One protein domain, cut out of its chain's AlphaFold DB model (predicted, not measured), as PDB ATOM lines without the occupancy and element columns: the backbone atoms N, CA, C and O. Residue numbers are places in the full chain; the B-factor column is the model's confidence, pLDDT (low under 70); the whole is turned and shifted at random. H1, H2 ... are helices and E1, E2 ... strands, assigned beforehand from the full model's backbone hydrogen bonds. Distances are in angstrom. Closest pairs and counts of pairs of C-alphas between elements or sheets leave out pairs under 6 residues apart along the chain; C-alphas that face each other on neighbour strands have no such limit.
ATOM      1  N   VAL A   4      23.658  -7.997  52.958       98.38
ATOM      2  CA  VAL A   4      23.285  -7.945  51.541       98.38
ATOM      3  C   VAL A   4      23.884  -6.714  50.895       98.38
ATOM      4  O   VAL A   4      24.267  -5.762  51.579       98.38
ATOM      5  N   ARG A   5      23.908  -6.696  49.565       98.31
ATOM      6  CA  ARG A   5      24.432  -5.555  48.823       98.31
ATOM      7  C   ARG A   5      23.559  -5.197  47.638       98.31
ATOM      8  O   ARG A   5      23.129  -6.072  46.898       98.31
ATOM      9  N   GLY A   6      23.301  -3.911  47.469       98.69
ATOM     10  CA  GLY A   6      22.715  -3.343  46.263       98.69
ATOM     11  C   GLY A   6      23.775  -2.641  45.445       98.69
ATOM     12  O   GLY A   6      24.633  -1.972  46.019       98.69
ATOM     13  N   ILE A   7      23.738  -2.806  44.130       98.62
ATOM     14  CA  ILE A   7      24.748  -2.266  43.229       98.62
ATOM     15  C   ILE A   7      24.076  -1.583  42.038       98.62
ATOM     16  O   ILE A   7      23.169  -2.144  41.426       98.62
ATOM     17  N   ASP A   8      24.566  -0.399  41.685       98.50
ATOM     18  CA  ASP A   8      24.188   0.308  40.463       98.50
ATOM     19  C   ASP A   8      25.427   0.741  39.660       98.50
ATOM     20  O   ASP A   8      26.528   0.930  40.192       98.50
ATOM     21  N   GLY A   9      25.267   0.824  38.342       97.62
ATOM     22  CA  GLY A   9      26.324   1.137  37.396       97.62
ATOM     23  C   GLY A   9      26.287   2.591  36.946       97.62
ATOM     24  O   GLY A   9      25.354   3.016  36.277       97.62
ATOM     25  N   TYR A  10      27.387   3.314  37.148       96.69
ATOM     26  CA  TYR A  10      27.549   4.688  36.671       96.69
ATOM     27  C   TYR A  10      28.693   4.808  35.652       96.69
ATOM     28  O   TYR A  10      29.401   3.844  35.346       96.69
ATOM     29  N   ALA A  11      28.894   6.011  35.107       94.38
ATOM     30  CA  ALA A  11      29.819   6.243  33.995       94.38
ATOM     31  C   ALA A  11      31.279   5.814  34.258       94.38
ATOM     32  O   ALA A  11      31.976   5.474  33.307       94.38
ATOM     33  N   ARG A  12      31.755   5.839  35.515       95.12
ATOM     34  CA  ARG A  12      33.155   5.506  35.861       95.12
ATOM     35  C   ARG A  12      33.334   4.153  36.557       95.12
ATOM     36  O   ARG A  12      34.464   3.807  36.880       95.12
ATOM     37  N   GLY A  13      32.260   3.409  36.807       97.44
ATOM     38  CA  GLY A  13      32.340   2.174  37.584       97.44
ATOM     39  C   GLY A  13      30.995   1.768  38.163       97.44
ATOM     40  O   GLY A  13      29.954   1.960  37.537       97.44
ATOM     41  N   TRP A  14      31.025   1.207  39.356       98.56
ATOM     42  CA  TRP A  14      29.872   0.716  40.092       98.56
ATOM     43  C   TRP A  14      29.859   1.318  41.494       98.56
ATOM     44  O   TRP A  14      30.913   1.615  42.057       98.56
ATOM     45  N   ILE A  15      28.668   1.506  42.046       98.69
ATOM     46  CA  ILE A  15      28.445   1.959  43.417       98.69
ATOM     47  C   ILE A  15      27.681   0.871  44.159       98.69
ATOM     48  O   ILE A  15      26.673   0.371  43.669       98.69
ATOM     49  N   GLY A  16      28.194   0.477  45.319       98.38
ATOM     50  CA  GLY A  16      27.617  -0.536  46.185       98.38
ATOM     51  C   GLY A  16      27.126   0.075  47.491       98.38
ATOM     52  O   GLY A  16      27.830   0.868  48.116       98.38
ATOM     53  N   VAL A  17      25.936  -0.335  47.921       98.69
ATOM     54  CA  VAL A  17      25.377  -0.051  49.245       98.69
ATOM     55  C   VAL A  17      25.177  -1.374  49.966       98.69
ATOM     56  O   VAL A  17      24.442  -2.243  49.499       98.69
ATOM     57  N   GLU A  18      25.845  -1.539  51.100       98.44
ATOM     58  CA  GLU A  18      25.716  -2.718  51.947       98.44
ATOM     59  C   GLU A  18      24.736  -2.462  53.086       98.44
ATOM     60  O   GLU A  18      24.820  -1.431  53.766       98.44
ATOM     61  N   LEU A  19      23.853  -3.435  53.312       98.56
ATOM     62  CA  LEU A  19      22.999  -3.484  54.489       98.56
ATOM     63  C   LEU A  19      23.386  -4.665  55.381       98.56
ATOM     64  O   LEU A  19      23.671  -5.746  54.867       98.56
ATOM     65  N   ASP A  20      23.304  -4.477  56.695       97.94
ATOM     66  CA  ASP A  20      23.290  -5.554  57.691       97.94
ATOM     67  C   ASP A  20      21.972  -5.490  58.468       97.94
ATOM     68  O   ASP A  20      21.629  -4.449  59.034       97.94
ATOM     69  N   ASP A  21      21.191  -6.572  58.406       96.81
ATOM     70  CA  ASP A  21      19.835  -6.658  58.975       96.81
ATOM     71  C   ASP A  21      18.949  -5.443  58.597       96.81
ATOM     72  O   ASP A  21      18.167  -4.922  59.393       96.81
ATOM     73  N   GLY A  22      19.087  -4.982  57.347       96.62
ATOM     74  CA  GLY A  22      18.297  -3.900  56.753       96.62
ATOM     75  C   GLY A  22      18.830  -2.483  56.994       96.62
ATOM     76  O   GLY A  22      18.346  -1.551  56.352       96.62
ATOM     77  N   ALA A  23      19.838  -2.303  57.851       97.88
ATOM     78  CA  ALA A  23      20.462  -1.006  58.103       97.88
ATOM     79  C   ALA A  23      21.685  -0.793  57.205       97.88
ATOM     80  O   ALA A  23      22.486  -1.704  57.020       97.88
ATOM     81  N   LEU A  24      21.856   0.419  56.670       98.12
ATOM     82  CA  LEU A  24      23.027   0.772  55.865       98.12
ATOM     83  C   LEU A  24      24.285   0.784  56.734       98.12
ATOM     84  O   LEU A  24      24.363   1.540  57.700       98.12
ATOM     85  N   VAL A  25      25.277  -0.023  56.353       97.44
ATOM     86  CA  VAL A  25      26.561  -0.124  57.068       97.44
ATOM     87  C   VAL A  25      27.749   0.350  56.240       97.44
ATOM     88  O   VAL A  25      28.772   0.740  56.803       97.44
ATOM     89  N   ARG A  26      27.638   0.344  54.906       96.94
ATOM     90  CA  ARG A  26      28.738   0.735  54.021       96.94
ATOM     91  C   ARG A  26      28.237   1.248  52.679       96.94
ATOM     92  O   ARG A  26      27.292   0.704  52.114       96.94
ATOM     93  N   VAL A  27      28.930   2.253  52.150       98.00
ATOM     94  CA  VAL A  27      28.815   2.705  50.761       98.00
ATOM     95  C   VAL A  27      30.216   2.728  50.167       98.00
ATOM     96  O   VAL A  27      31.133   3.273  50.779       98.00
ATOM     97  N   GLU A  28      30.408   2.114  49.005       97.38
ATOM     98  CA  GLU A  28      31.707   2.090  48.331       97.38
ATOM     99  C   GLU A  28      31.551   2.077  46.810       97.38
ATOM    100  O   GLU A  28      30.612   1.489  46.278       97.38
ATOM    101  N   SER A  29      32.480   2.715  46.099       97.94
ATOM    102  CA  SER A  29      32.540   2.649  44.636       97.94
ATOM    103  C   SER A  29      33.742   1.832  44.185       97.94
ATOM    104  O   SER A  29      34.786   1.851  44.836       97.94
ATOM    105  N   ALA A  30      33.603   1.129  43.065       97.75
ATOM    106  CA  ALA A  30      34.679   0.346  42.474       97.75
ATOM    107  C   ALA A  30      34.619   0.397  40.940       97.75
ATOM    108  O   ALA A  30      33.545   0.593  40.368       97.75
ATOM    109  N   PRO A  31      35.747   0.200  40.238       97.38
ATOM    110  CA  PRO A  31      35.760   0.206  38.777       97.38
ATOM    111  C   PRO A  31      35.023  -0.994  38.161       97.38
ATOM    112  O   PRO A  31      34.523  -0.880  37.044       97.38
ATOM    113  N   THR A  32      34.931  -2.121  38.875       97.69
ATOM    114  CA  THR A  32      34.300  -3.362  38.403       97.69
ATOM    115  C   THR A  32      33.239  -3.856  39.381       97.69
ATOM    116  O   THR A  32      33.324  -3.613  40.585       97.69
ATOM    117  N   LEU A  33      32.247  -4.577  38.864       97.38
ATOM    118  CA  LEU A  33      31.178  -5.191  39.645       97.38
ATOM    119  C   LEU A  33      31.737  -6.257  40.589       97.38
ATOM    120  O   LEU A  33      31.361  -6.313  41.755       97.38
ATOM    121  N   ALA A  34      32.688  -7.061  40.105       96.12
ATOM    122  CA  ALA A  34      33.319  -8.119  40.889       96.12
ATOM    123  C   ALA A  34      34.037  -7.586  42.141       96.12
ATOM    124  O   ALA A  34      34.032  -8.252  43.170       96.12
ATOM    125  N   ALA A  35      34.603  -6.373  42.086       96.31
ATOM    126  CA  ALA A  35      35.240  -5.740  43.243       96.31
ATOM    127  C   ALA A  35      34.241  -5.347  44.349       96.31
ATOM    128  O   ALA A  35      34.651  -5.111  45.482       96.31
ATOM    129  N   LEU A  36      32.944  -5.287  44.032       95.88
ATOM    130  CA  LEU A  36      31.868  -5.049  44.991       95.88
ATOM    131  C   LEU A  36      31.190  -6.340  45.463       95.88
ATOM    132  O   LEU A  36      30.334  -6.271  46.345       95.88
ATOM    133  N   CYS A  37      31.540  -7.506  44.919       91.88
ATOM    134  CA  CYS A  37      31.024  -8.778  45.411       91.88
ATOM    135  C   CYS A  37      31.753  -9.189  46.696       91.88
ATOM    136  O   CYS A  37      32.973  -9.322  46.714       91.88
ATOM    137  N   ASP A  38      30.991  -9.411  47.768       87.88
ATOM    138  CA  ASP A  38      31.487  -9.910  49.053       87.88
ATOM    139  C   ASP A  38      30.878 -11.300  49.308       87.88
ATOM    140  O   ASP A  38      29.648 -11.408  49.367       87.88
ATOM    141  N   PRO A  39      31.690 -12.358  49.492       86.00
ATOM    142  CA  PRO A  39      31.200 -13.689  49.846       86.00
ATOM    143  C   PRO A  39      30.369 -13.764  51.129       86.00
ATOM    144  O   PRO A  39      29.600 -14.704  51.301       86.00
ATOM    145  N   GLY A  40      30.490 -12.779  52.020       90.56
ATOM    146  CA  GLY A  40      29.650 -12.650  53.206       90.56
ATOM    147  C   GLY A  40      28.231 -12.144  52.928       90.56
ATOM    148  O   GLY A  40      27.409 -12.158  53.843       90.56
ATOM    149  N   CYS A  41      27.924 -11.686  51.708       95.06
ATOM    150  CA  CYS A  41      26.578 -11.248  51.342       95.06
ATOM    151  C   CYS A  41      25.680 -12.438  50.981       95.06
ATOM    152  O   CYS A  41      25.978 -13.207  50.070       95.06
ATOM    153  N   ALA A  42      24.521 -12.529  51.634       96.56
ATOM    154  CA  ALA A  42      23.504 -13.536  51.344       96.56
ATOM    155  C   ALA A  42      22.865 -13.342  49.957       96.56
ATOM    156  O   ALA A  42      22.507 -14.315  49.297       96.56
ATOM    157  N   VAL A  43      22.704 -12.088  49.519       97.44
ATOM    158  CA  VAL A  43      22.159 -11.708  48.205       97.44
ATOM    159  C   VAL A  43      22.832 -10.425  47.729       97.44
ATOM    160  O   VAL A  43      23.052  -9.501  48.518       97.44
ATOM    161  N   ILE A  44      23.097 -10.352  46.425       98.06
ATOM    162  CA  ILE A  44      23.517  -9.128  45.746       98.06
ATOM    163  C   ILE A  44      22.424  -8.733  44.747       98.06
ATOM    164  O   ILE A  44      22.123  -9.482  43.820       98.06
ATOM    165  N   GLY A  45      21.809  -7.571  44.942       98.44
ATOM    166  CA  GLY A  45      20.887  -6.954  43.989       98.44
ATOM    167  C   GLY A  45      21.639  -6.008  43.059       98.44
ATOM    168  O   GLY A  45      22.443  -5.212  43.533       98.44
ATOM    169  N   VAL A  46      21.383  -6.064  41.754       98.50
ATOM    170  CA  VAL A  46      22.045  -5.203  40.762       98.50
ATOM    171  C   VAL A  46      21.038  -4.617  39.768       98.50
ATOM    172  O   VAL A  46      20.188  -5.352  39.264       98.50
ATOM    173  N   ASP A  47      21.137  -3.316  39.471       97.88
ATOM    174  CA  ASP A  47      20.322  -2.651  38.435       97.88
ATOM    175  C   ASP A  47      20.895  -2.872  37.031       97.88
ATOM    176  O   ASP A  47      21.461  -1.993  36.381       97.88
ATOM    177  N   ILE A  48      20.817  -4.121  36.577       97.50
ATOM    178  CA  ILE A  48      21.238  -4.517  35.238       97.50
ATOM    179  C   ILE A  48      20.463  -5.767  34.807       97.50
ATOM    180  O   ILE A  48      20.259  -6.667  35.627       97.50
ATOM    181  N   PRO A  49      20.055  -5.880  33.531       96.69
ATOM    182  CA  PRO A  49      19.444  -7.104  33.038       96.69
ATOM    183  C   PRO A  49      20.346  -8.330  33.194       96.69
ATOM    184  O   PRO A  49      21.482  -8.330  32.712       96.69
ATOM    185  N   LEU A  50      19.817  -9.388  33.809       96.38
ATOM    186  CA  LEU A  50      20.459 -10.695  33.943       96.38
ATOM    187  C   LEU A  50      19.678 -11.772  33.185       96.38
ATOM    188  O   LEU A  50      18.467 -11.941  33.358       96.38
ATOM    189  N   GLY A  51      20.397 -12.540  32.370       94.62
ATOM    190  CA  GLY A  51      19.824 -13.561  31.506       94.62
ATOM    191  C   GLY A  51      19.069 -12.970  30.312       94.62
ATOM    192  O   GLY A  51      18.346 -11.974  30.417       94.62
ATOM    193  N   GLN A 127      27.588 -16.205  45.110       85.25
ATOM    194  CA  GLN A 127      26.538 -15.401  45.726       85.25
ATOM    195  C   GLN A 127      25.357 -15.244  44.759       85.25
ATOM    196  O   GLN A 127      25.560 -14.978  43.574       85.25
ATOM    197  N   PRO A 128      24.100 -15.316  45.232       92.25
ATOM    198  CA  PRO A 128      22.948 -15.029  44.389       92.25
ATOM    199  C   PRO A 128      22.963 -13.574  43.893       92.25
ATOM    200  O   PRO A 128      22.558 -12.659  44.614       92.25
ATOM    201  N   LEU A 129      23.393 -13.369  42.645       96.31
ATOM    202  CA  LEU A 129      23.262 -12.100  41.934       96.31
ATOM    203  C   LEU A 129      21.860 -12.016  41.309       96.31
ATOM    204  O   LEU A 129      21.448 -12.899  40.552       96.31
ATOM    205  N   ARG A 130      21.097 -10.982  41.670       97.50
ATOM    206  CA  ARG A 130      19.684 -10.807  41.305       97.50
ATOM    207  C   ARG A 130      19.470  -9.461  40.631       97.50
ATOM    208  O   ARG A 130      19.897  -8.436  41.149       97.50
ATOM    209  N   GLU A 131      18.764  -9.463  39.506       98.31
ATOM    210  CA  GLU A 131      18.345  -8.229  38.843       98.31
ATOM    211  C   GLU A 131      17.275  -7.534  39.680       98.31
ATOM    212  O   GLU A 131      16.239  -8.114  40.009       98.31
ATOM    213  N   VAL A 132      17.527  -6.279  40.018       98.56
ATOM    214  CA  VAL A 132      16.597  -5.398  40.720       98.56
ATOM    215  C   VAL A 132      16.388  -4.164  39.862       98.56
ATOM    216  O   VAL A 132      17.297  -3.764  39.156       98.56
ATOM    217  N   HIS A 133      15.216  -3.535  39.931       98.12
ATOM    218  CA  HIS A 133      15.003  -2.251  39.268       98.12
ATOM    219  C   HIS A 133      14.585  -1.169  40.279       98.12
ATOM    220  O   HIS A 133      13.486  -1.261  40.839       98.12
ATOM    221  N   PRO A 134      15.368  -0.092  40.467       98.12
ATOM    222  CA  PRO A 134      15.128   0.931  41.484       98.12
ATOM    223  C   PRO A 134      13.737   1.564  41.434       98.12
ATOM    224  O   PRO A 134      13.099   1.735  42.468       98.12
ATOM    225  N   GLU A 135      13.191   1.864  40.248       97.69
ATOM    226  CA  GLU A 135      11.829   2.429  40.174       97.69
ATOM    227  C   GLU A 135      10.746   1.442  40.641       97.69
ATOM    228  O   GLU A 135       9.709   1.891  41.127       97.69
ATOM    229  N   LEU A 136      10.959   0.120  40.530       98.44
ATOM    230  CA  LEU A 136      10.042  -0.867  41.113       98.44
ATOM    231  C   LEU A 136      10.182  -0.884  42.634       98.44
ATOM    232  O   LEU A 136       9.166  -0.835  43.324       98.44
ATOM    233  N   SER A 137      11.416  -0.873  43.143       98.69
ATOM    234  CA  SER A 137      11.703  -0.799  44.578       98.69
ATOM    235  C   SER A 137      11.075   0.441  45.211       98.69
ATOM    236  O   SER A 137      10.293   0.334  46.152       98.69
ATOM    237  N   PHE A 138      11.307   1.623  44.638       98.56
ATOM    238  CA  PHE A 138      10.716   2.867  45.129       98.56
ATOM    239  C   PHE A 138       9.193   2.891  44.989       98.56
ATOM    240  O   PHE A 138       8.509   3.378  45.889       98.56
ATOM    241  N   ALA A 139       8.635   2.349  43.901       98.12
ATOM    242  CA  ALA A 139       7.185   2.220  43.769       98.12
ATOM    243  C   ALA A 139       6.588   1.271  44.820       98.12
ATOM    244  O   ALA A 139       5.450   1.474  45.239       98.12
ATOM    245  N   ALA A 140       7.329   0.248  45.247       98.31
ATOM    246  CA  ALA A 140       6.917  -0.657  46.310       98.31
ATOM    247  C   ALA A 140       7.009  -0.001  47.693       98.31
ATOM    248  O   ALA A 140       6.033  -0.060  48.435       98.31
ATOM    249  N   MET A 141       8.106   0.703  48.000       98.50
ATOM    250  CA  MET A 141       8.240   1.499  49.232       98.50
ATOM    251  C   MET A 141       7.125   2.548  49.361       98.50
ATOM    252  O   MET A 141       6.571   2.749  50.435       98.50
ATOM    253  N   ASN A 142       6.783   3.214  48.256       97.88
ATOM    254  CA  ASN A 142       5.778   4.279  48.220       97.88
ATOM    255  C   ASN A 142       4.332   3.762  48.065       97.88
ATOM    256  O   ASN A 142       3.381   4.535  48.148       97.88
ATOM    257  N   GLY A 143       4.143   2.481  47.734       97.31
ATOM    258  CA  GLY A 143       2.846   1.898  47.361       97.31
ATOM    259  C   GLY A 143       2.336   2.273  45.958       97.31
ATOM    260  O   GLY A 143       1.382   1.675  45.462       97.31
ATOM    261  N   SER A 144       2.970   3.230  45.275       96.19
ATOM    262  CA  SER A 144       2.664   3.626  43.893       96.19
ATOM    263  C   SER A 144       3.889   4.243  43.198       96.19
ATOM    264  O   SER A 144       4.789   4.734  43.886       96.19
ATOM    265  N   PRO A 145       3.960   4.254  41.850       95.69
ATOM    266  CA  PRO A 145       5.046   4.920  41.129       95.69
ATOM    267  C   PRO A 145       5.188   6.397  41.517       95.69
ATOM    268  O   PRO A 145       4.197   7.121  41.605       95.69
ATOM    269  N   LEU A 146       6.426   6.862  41.713       94.69
ATOM    270  CA  LEU A 146       6.677   8.237  42.147       94.69
ATOM    271  C   LEU A 146       6.286   9.255  41.056       94.69
ATOM    272  O   LEU A 146       6.514   9.004  39.870       94.69
ATOM    273  N   PRO A 147       5.777  10.449  41.425       91.38
ATOM    274  CA  PRO A 147       5.376  11.480  40.464       91.38
ATOM    275  C   PRO A 147       6.560  12.264  39.882       91.38
ATOM    276  O   PRO A 147       6.478  12.732  38.748       91.38
ATOM    277  N   TYR A 148       7.698  12.327  40.585       93.31
ATOM    278  CA  TYR A 148       8.909  13.049  40.163       93.31
ATOM    279  C   TYR A 148       9.981  12.115  39.586       93.31
ATOM    280  O   TYR A 148      10.069  10.939  39.955       93.31
ATOM    281  N   THR A 149      10.765  12.588  38.620       92.88
ATOM    282  CA  THR A 149      11.883  11.811  38.058       92.88
ATOM    283  C   THR A 149      13.092  11.882  38.989       92.88
ATOM    284  O   THR A 149      13.264  12.880  39.694       92.88
ATOM    285  N   LYS A 150      13.950  10.851  38.977       92.00
ATOM    286  CA  LYS A 150      15.126  10.747  39.864       92.00
ATOM    287  C   LYS A 150      16.158  11.875  39.709       92.00
ATOM    288  O   LYS A 150      16.936  12.111  40.618       92.00
ATOM    289  N   LYS A 151      16.108  12.629  38.603       93.00
ATOM    290  CA  LYS A 151      17.007  13.761  38.309       93.00
ATOM    291  C   LYS A 151      16.543  15.113  38.875       93.00
ATOM    292  O   LYS A 151      17.250  16.104  38.740       93.00
ATOM    293  N   THR A 152      15.346  15.190  39.458       96.25
ATOM    294  CA  THR A 152      14.819  16.437  40.048       96.25
ATOM    295  C   THR A 152      15.076  16.487  41.547       96.25
ATOM    296  O   THR A 152      15.097  15.442  42.193       96.25
ATOM    297  N   TRP A 153      15.162  17.691  42.121       96.75
ATOM    298  CA  TRP A 153      15.272  17.881  43.574       96.75
ATOM    299  C   TRP A 153      14.206  17.090  44.350       96.75
ATOM    300  O   TRP A 153      14.531  16.268  45.203       96.75
ATOM    301  N   ASN A 154      12.928  17.259  43.987       97.56
ATOM    302  CA  ASN A 154      11.825  16.540  44.632       97.56
ATOM    303  C   ASN A 154      11.932  15.021  44.448       97.56
ATOM    304  O   ASN A 154      11.554  14.264  45.337       97.56
ATOM    305  N   GLY A 155      12.449  14.559  43.305       96.88
ATOM    306  CA  GLY A 155      12.662  13.137  43.050       96.88
ATOM    307  C   GLY A 155      13.766  12.523  43.906       96.88
ATOM    308  O   GLY A 155      13.579  11.410  44.395       96.88
ATOM    309  N   VAL A 156      14.871  13.243  44.109       97.62
ATOM    310  CA  VAL A 156      15.969  12.844  45.001       97.62
ATOM    311  C   VAL A 156      15.481  12.810  46.449       97.62
ATOM    312  O   VAL A 156      15.605  11.786  47.119       97.62
ATOM    313  N   MET A 157      14.843  13.887  46.914       97.88
ATOM    314  CA  MET A 157      14.374  13.989  48.299       97.88
ATOM    315  C   MET A 157      13.295  12.955  48.636       97.88
ATOM    316  O   MET A 157      13.343  12.362  49.711       97.88
ATOM    317  N   ALA A 158      12.363  12.677  47.716       98.12
ATOM    318  CA  ALA A 158      11.353  11.639  47.917       98.12
ATOM    319  C   ALA A 158      11.981  10.243  48.069       98.12
ATOM    320  O   ALA A 158      11.613   9.501  48.974       98.12
ATOM    321  N   ARG A 159      12.961   9.896  47.225       98.44
ATOM    322  CA  ARG A 159      13.680   8.610  47.298       98.44
ATOM    323  C   ARG A 159      14.471   8.473  48.594       98.44
ATOM    324  O   ARG A 159      14.367   7.450  49.263       98.44
ATOM    325  N   ARG A 160      15.191   9.528  48.991       98.12
ATOM    326  CA  ARG A 160      15.913   9.574  50.268       98.12
ATOM    327  C   ARG A 160      14.970   9.377  51.461       98.12
ATOM    328  O   ARG A 160      15.286   8.602  52.359       98.12
ATOM    329  N   ALA A 161      13.805  10.030  51.456       98.31
ATOM    330  CA  ALA A 161      12.804   9.886  52.515       98.31
ATOM    331  C   ALA A 161      12.211   8.467  52.583       98.31
ATOM    332  O   ALA A 161      12.046   7.931  53.675       98.31
ATOM    333  N   LEU A 162      11.933   7.839  51.433       98.75
ATOM    334  CA  LEU A 162      11.435   6.458  51.368       98.75
ATOM    335  C   LEU A 162      12.455   5.445  51.905       98.75
ATOM    336  O   LEU A 162      12.080   4.553  52.665       98.75
ATOM    337  N   LEU A 163      13.738   5.605  51.564       98.75
ATOM    338  CA  LEU A 163      14.818   4.773  52.106       98.75
ATOM    339  C   LEU A 163      14.915   4.919  53.628       98.75
ATOM    340  O   LEU A 163      14.916   3.915  54.340       98.75
ATOM    341  N   ALA A 164      14.902   6.156  54.133       98.56
ATOM    342  CA  ALA A 164      14.952   6.424  55.568       98.56
ATOM    343  C   ALA A 164      13.750   5.815  56.314       98.56
ATOM    344  O   ALA A 164      13.928   5.220  57.375       98.56
ATOM    345  N   ALA A 165      12.545   5.890  55.738       98.50
ATOM    346  CA  ALA A 165      11.348   5.252  56.293       98.50
ATOM    347  C   ALA A 165      11.453   3.716  56.354       98.50
ATOM    348  O   ALA A 165      10.787   3.088  57.175       98.50
ATOM    349  N   CYS A 166      12.311   3.116  55.525       98.12
ATOM    350  CA  CYS A 166      12.629   1.689  55.544       98.12
ATOM    351  C   CYS A 166      13.845   1.338  56.425       98.12
ATOM    352  O   CYS A 166      14.290   0.195  56.389       98.12
ATOM    353  N   GLY A 167      14.402   2.289  57.185       97.75
ATOM    354  CA  GLY A 167      15.587   2.075  58.029       97.75
ATOM    355  C   GLY A 167      16.932   2.257  57.315       97.75
ATOM    356  O   GLY A 167      17.983   2.073  57.924       97.75
ATOM    357  N   ILE A 168      16.926   2.669  56.044       98.50
ATOM    358  CA  ILE A 168      18.131   2.890  55.235       98.50
ATOM    359  C   ILE A 168      18.459   4.385  55.252       98.50
ATOM    360  O   ILE A 168      18.059   5.156  54.377       98.50
ATOM    361  N   ALA A 169      19.174   4.816  56.289       97.19
ATOM    362  CA  ALA A 169      19.624   6.197  56.419       97.19
ATOM    363  C   ALA A 169      20.894   6.430  55.584       97.19
ATOM    364  O   ALA A 169      21.992   6.080  56.005       97.19
ATOM    365  N   VAL A 170      20.745   7.035  54.401       96.50
ATOM    366  CA  VAL A 170      21.891   7.461  53.579       96.50
ATOM    367  C   VAL A 170      22.588   8.654  54.260       96.50
ATOM    368  O   VAL A 170      21.917   9.677  54.473       96.50
ATOM    369  N   PRO A 171      23.887   8.543  54.610       94.81
ATOM    370  CA  PRO A 171      24.640   9.628  55.239       94.81
ATOM    371  C   PRO A 171      24.717  10.886  54.367       94.81
ATOM    372  O   PRO A 171      24.658  10.806  53.142       94.81
ATOM    373  N   ASP A 172      24.886  12.051  55.000       94.00
ATOM    374  CA  ASP A 172      25.107  13.318  54.283       94.00
ATOM    375  C   ASP A 172      26.504  13.404  53.644       94.00
ATOM    376  O   ASP A 172      26.684  14.125  52.664       94.00
ATOM    377  N   ASP A 173      27.470  12.654  54.178       95.38
ATOM    378  CA  ASP A 173      28.829  12.527  53.655       95.38
ATOM    379  C   ASP A 173      29.146  11.047  53.401       95.38
ATOM    380  O   ASP A 173      29.059  10.212  54.302       95.38
ATOM    381  N   LEU A 174      29.487  10.728  52.153       95.62
ATOM    382  CA  LEU A 174      29.806   9.377  51.684       95.62
ATOM    383  C   LEU A 174      31.315   9.179  51.463       95.62
ATOM    384  O   LEU A 174      31.720   8.177  50.870       95.62
ATOM    385  N   GLY A 175      32.150  10.138  51.881       95.25
ATOM    386  CA  GLY A 175      33.581  10.140  51.598       95.25
ATOM    387  C   GLY A 175      33.852  10.082  50.093       95.25
ATOM    388  O   GLY A 175      33.212  10.778  49.302       95.25
ATOM    389  N   ASP A 176      34.758   9.198  49.674       91.75
ATOM    390  CA  ASP A 176      35.149   9.044  48.265       91.75
ATOM    391  C   ASP A 176      33.967   8.684  47.342       91.75
ATOM    392  O   ASP A 176      33.903   9.119  46.182       91.75
ATOM    393  N   ALA A 177      32.982   7.942  47.865       94.00
ATOM    394  CA  ALA A 177      31.771   7.582  47.132       94.00
ATOM    395  C   ALA A 177      30.840   8.787  46.888       94.00
ATOM    396  O   ALA A 177      29.987   8.727  46.004       94.00
ATOM    397  N   GLY A 178      31.039   9.913  47.583       92.56
ATOM    398  CA  GLY A 178      30.281  11.156  47.389       92.56
ATOM    399  C   GLY A 178      30.491  11.816  46.021       92.56
ATOM    400  O   GLY A 178      29.768  12.741  45.660       92.56
ATOM    401  N   THR A 179      31.459  11.337  45.233       94.25
ATOM    402  CA  THR A 179      31.688  11.786  43.847       94.25
ATOM    403  C   THR A 179      30.823  11.059  42.809       94.25
ATOM    404  O   THR A 179      30.847  11.430  41.627       94.25
ATOM    405  N   VAL A 180      30.101  10.011  43.219       97.44
ATOM    406  CA  VAL A 180      29.132   9.280  42.392       97.44
ATOM    407  C   VAL A 180      27.851  10.116  42.264       97.44
ATOM    408  O   VAL A 180      27.461  10.775  43.231       97.44
ATOM    409  N   PRO A 181      27.182  10.139  41.094       97.19
ATOM    410  CA  PRO A 181      25.919  10.853  40.955       97.19
ATOM    411  C   PRO A 181      24.886  10.406  41.994       97.19
ATOM    412  O   PRO A 181      24.718   9.220  42.268       97.19
ATOM    413  N   VAL A 182      24.171  11.380  42.563       97.00
ATOM    414  CA  VAL A 182      23.229  11.147  43.667       97.00
ATOM    415  C   VAL A 182      22.157  10.114  43.331       97.00
ATOM    416  O   VAL A 182      21.747   9.356  44.205       97.00
ATOM    417  N   ASP A 183      21.690  10.068  42.083       96.56
ATOM    418  CA  ASP A 183      20.661   9.113  41.705       96.56
ATOM    419  C   ASP A 183      21.190   7.683  41.613       96.56
ATOM    420  O   ASP A 183      20.474   6.785  42.037       96.56
ATOM    421  N   ASP A 184      22.443   7.486  41.201       98.00
ATOM    422  CA  ASP A 184      23.068   6.156  41.162       98.00
ATOM    423  C   ASP A 184      23.309   5.616  42.594       98.00
ATOM    424  O   ASP A 184      23.111   4.436  42.882       98.00
ATOM    425  N   VAL A 185      23.647   6.489  43.559       98.38
ATOM    426  CA  VAL A 185      23.738   6.109  44.989       98.38
ATOM    427  C   VAL A 185      22.378   5.665  45.536       98.38
ATOM    428  O   VAL A 185      22.278   4.656  46.239       98.38
ATOM    429  N   LEU A 186      21.319   6.427  45.244       98.62
ATOM    430  CA  LEU A 186      19.967   6.112  45.710       98.62
ATOM    431  C   LEU A 186      19.419   4.843  45.049       98.62
ATOM    432  O   LEU A 186      18.707   4.080  45.703       98.62
ATOM    433  N   ASP A 187      19.769   4.604  43.791       98.62
ATOM    434  CA  ASP A 187      19.392   3.405  43.054       98.62
ATOM    435  C   ASP A 187      20.113   2.163  43.598       98.62
ATOM    436  O   ASP A 187      19.457   1.150  43.852       98.62
ATOM    437  N   ALA A 188      21.405   2.258  43.937       98.75
ATOM    438  CA  ALA A 188      22.116   1.195  44.652       98.75
ATOM    439  C   ALA A 188      21.516   0.917  46.042       98.75
ATOM    440  O   ALA A 188      21.361  -0.241  46.433       98.75
ATOM    441  N   ALA A 189      21.102   1.949  46.784       98.81
ATOM    442  CA  ALA A 189      20.418   1.770  48.067       98.81
ATOM    443  C   ALA A 189      19.049   1.079  47.906       98.81
ATOM    444  O   ALA A 189      18.688   0.207  48.701       98.81
ATOM    445  N   ALA A 190      18.299   1.416  46.856       98.88
ATOM    446  CA  ALA A 190      17.045   0.749  46.519       98.88
ATOM    447  C   ALA A 190      17.263  -0.708  46.082       98.88
ATOM    448  O   ALA A 190      16.480  -1.584  46.458       98.88
ATOM    449  N   ALA A 191      18.348  -0.985  45.354       98.88
ATOM    450  CA  ALA A 191      18.769  -2.342  45.034       98.88
ATOM    451  C   ALA A 191      19.096  -3.148  46.301       98.88
ATOM    452  O   ALA A 191      18.725  -4.318  46.403       98.88
ATOM    453  N   ALA A 192      19.716  -2.510  47.298       98.75
ATOM    454  CA  ALA A 192      20.097  -3.148  48.554       98.75
ATOM    455  C   ALA A 192      18.866  -3.493  49.402       98.75
ATOM    456  O   ALA A 192      18.781  -4.580  49.974       98.75
ATOM    457  N   TRP A 193      17.868  -2.605  49.416       98.88
ATOM    458  CA  TRP A 193      16.575  -2.862  50.050       98.88
ATOM    459  C   TRP A 193      15.880  -4.098  49.466       98.88
ATOM    460  O   TRP A 193      15.421  -4.968  50.212       98.88
ATOM    461  N   SER A 194      15.842  -4.218  48.137       98.81
ATOM    462  CA  SER A 194      15.273  -5.397  47.480       98.81
ATOM    463  C   SER A 194      16.110  -6.645  47.747       98.81
ATOM    464  O   SER A 194      15.547  -7.692  48.044       98.81
ATOM    465  N   ALA A 195      17.443  -6.545  47.720       98.56
ATOM    466  CA  ALA A 195      18.335  -7.656  48.061       98.56
ATOM    467  C   ALA A 195      18.067  -8.188  49.479       98.56
ATOM    468  O   ALA A 195      17.965  -9.400  49.671       98.56
ATOM    469  N   HIS A 196      17.854  -7.296  50.452       98.62
ATOM    470  CA  HIS A 196      17.468  -7.671  51.814       98.62
ATOM    471  C   HIS A 196      16.131  -8.417  51.825       98.62
ATOM    472  O   HIS A 196      16.017  -9.486  52.417       98.62
ATOM    473  N   ARG A 197      15.128  -7.900  51.105       98.44
ATOM    474  CA  ARG A 197      13.815  -8.549  50.967       98.44
ATOM    475  C   ARG A 197      13.907  -9.926  50.320       98.44
ATOM    476  O   ARG A 197      13.168 -10.816  50.725       98.44
ATOM    477  N   ILE A 198      14.800 -10.125  49.352       98.00
ATOM    478  CA  ILE A 198      15.052 -11.444  48.757       98.00
ATOM    479  C   ILE A 198      15.637 -12.377  49.821       98.00
ATOM    480  O   ILE A 198      15.132 -13.483  49.995       98.00
ATOM    481  N   ALA A 199      16.650 -11.920  50.563       97.75
ATOM    482  CA  ALA A 199      17.319 -12.722  51.586       97.75
ATOM    483  C   ALA A 199      16.369 -13.183  52.708       97.75
ATOM    484  O   ALA A 199      16.506 -14.298  53.203       97.75
ATOM    485  N   VAL A 200      15.373 -12.365  53.067       97.31
ATOM    486  CA  VAL A 200      14.371 -12.696  54.100       97.31
ATOM    487  C   VAL A 200      13.058 -13.268  53.541       97.31
ATOM    488  O   VAL A 200      12.091 -13.423  54.284       97.31
ATOM    489  N   GLY A 201      12.986 -13.569  52.238       97.19
ATOM    490  CA  GLY A 201      11.807 -14.189  51.613       97.19
ATOM    491  C   GLY A 201      10.576 -13.281  51.482       97.19
ATOM    492  O   GLY A 201       9.456 -13.773  51.393       97.19
ATOM    493  N   ALA A 202      10.765 -11.960  51.476       97.69
ATOM    494  CA  ALA A 202       9.701 -10.956  51.395       97.69
ATOM    495  C   ALA A 202       9.587 -10.259  50.022       97.69
ATOM    496  O   ALA A 202       8.669  -9.457  49.828       97.69
ATOM    497  N   ALA A 203      10.526 -10.496  49.098       97.69
ATOM    498  CA  ALA A 203      10.565  -9.858  47.778       97.69
ATOM    499  C   ALA A 203       9.536 -10.431  46.788       97.69
ATOM    500  O   ALA A 203       9.109 -11.576  46.903       97.69
ATOM    501  N   THR A 204       9.183  -9.631  45.780       98.00
ATOM    502  CA  THR A 204       8.365 -10.040  44.630       98.00
ATOM    503  C   THR A 204       9.242 -10.157  43.384       98.00
ATOM    504  O   THR A 204      10.028  -9.255  43.097       98.00
TER     505      THR A 204
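What this domain is: This is residues 4 to 51 and 127 to 204 of the 223 residues of an uncharacterized protein of Hoyosella subflava (strain DSM 45089 / JCM 17490 / NBRC 109087 / DQS3-9A1) (UniProt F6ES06). A strongly twisted wall of five strands has the long helix H4 packed over one face, and H1 and H2 pack on H4 away from the sheet, leaving H4 in the core. The short helix H3 sits over the edge strand E3, on the same face as H4. The 126 printed residues hold five named strands and then four named helices, E1 E2 E3 E4 E5 H1 H2 H3 H4. The mixed sheet has the order E3 E2 E1 E4 E5, and the class is mixed, helices and strands. The whole is compact and rounded, with a radius of gyration of the C-alphas of 13.1 A and spans of 36 by 33 by 28 A.

How they stand to each other: E1, residues 4 to 10, E2, residues 13 to 20, and E3, residues 23 to 30, form a meander, each strand the antiparallel neighbour of the one before, in two hairpins. N 6 and O 17 are 2.9 A apart between E1 and E2, and N 16 and O 28 are 2.8 A apart between E2 and E3. E4, residues 43 to 46, is parallel to E1, with N 7 and O 45 at 2.8 A. E5, residues 129 to 131, is parallel to E4, with N 130 and O 44 at 2.8 A. H4, residues 182 to 199, is on one face of this sheet, making two layers, helix over sheet; the closest C-alphas of E1 and H4, Gly 6 and Ala 192, are 3.5 A apart. H3, residues 175 to 179, is on the same face at a height over the sheet of 7.2 A, and only just over E3, with 3 of its 5 C-alphas. H1, residues 134 to 141, touches H4 at a steep tilt of 61 degrees, closest at the C-alphas of Pro 134 and Asp 187, 5.2 A. H2, residues 153 to 165, touches H4 at a shallow tilt of 28 degrees, closest at the C-alphas of Val 156 and Asp 183, 6.8 A. Every O i to N i+4 pair is within hydrogen-bond range in H1, H2 and H4; H3 has 0 of 1, but 2 of 2 O i to N i+3 pairs.

Where its parts are: E1 begins at C-alpha 4, (23.285, -7.945, 51.541), and measures 20.0 A; E2 measures 23.4 A and E3 21.2 A. H2 measures 18.3 A. H4 measures 25.8 A and ends at C-alpha 199, (17.319, -12.722, 51.586).

The domain as a whole: The C-alphas farthest apart, Pro 39 and Pro 147, are 37.3 A apart. Residues 52 to 126 are not printed, and C-alphas 51 and 127 are 15.8 A apart across this cut. The links E3 to E4 and H1 to H2 are long. The mean pLDDT of the printed part is 96.8, and no printed residue is under 70.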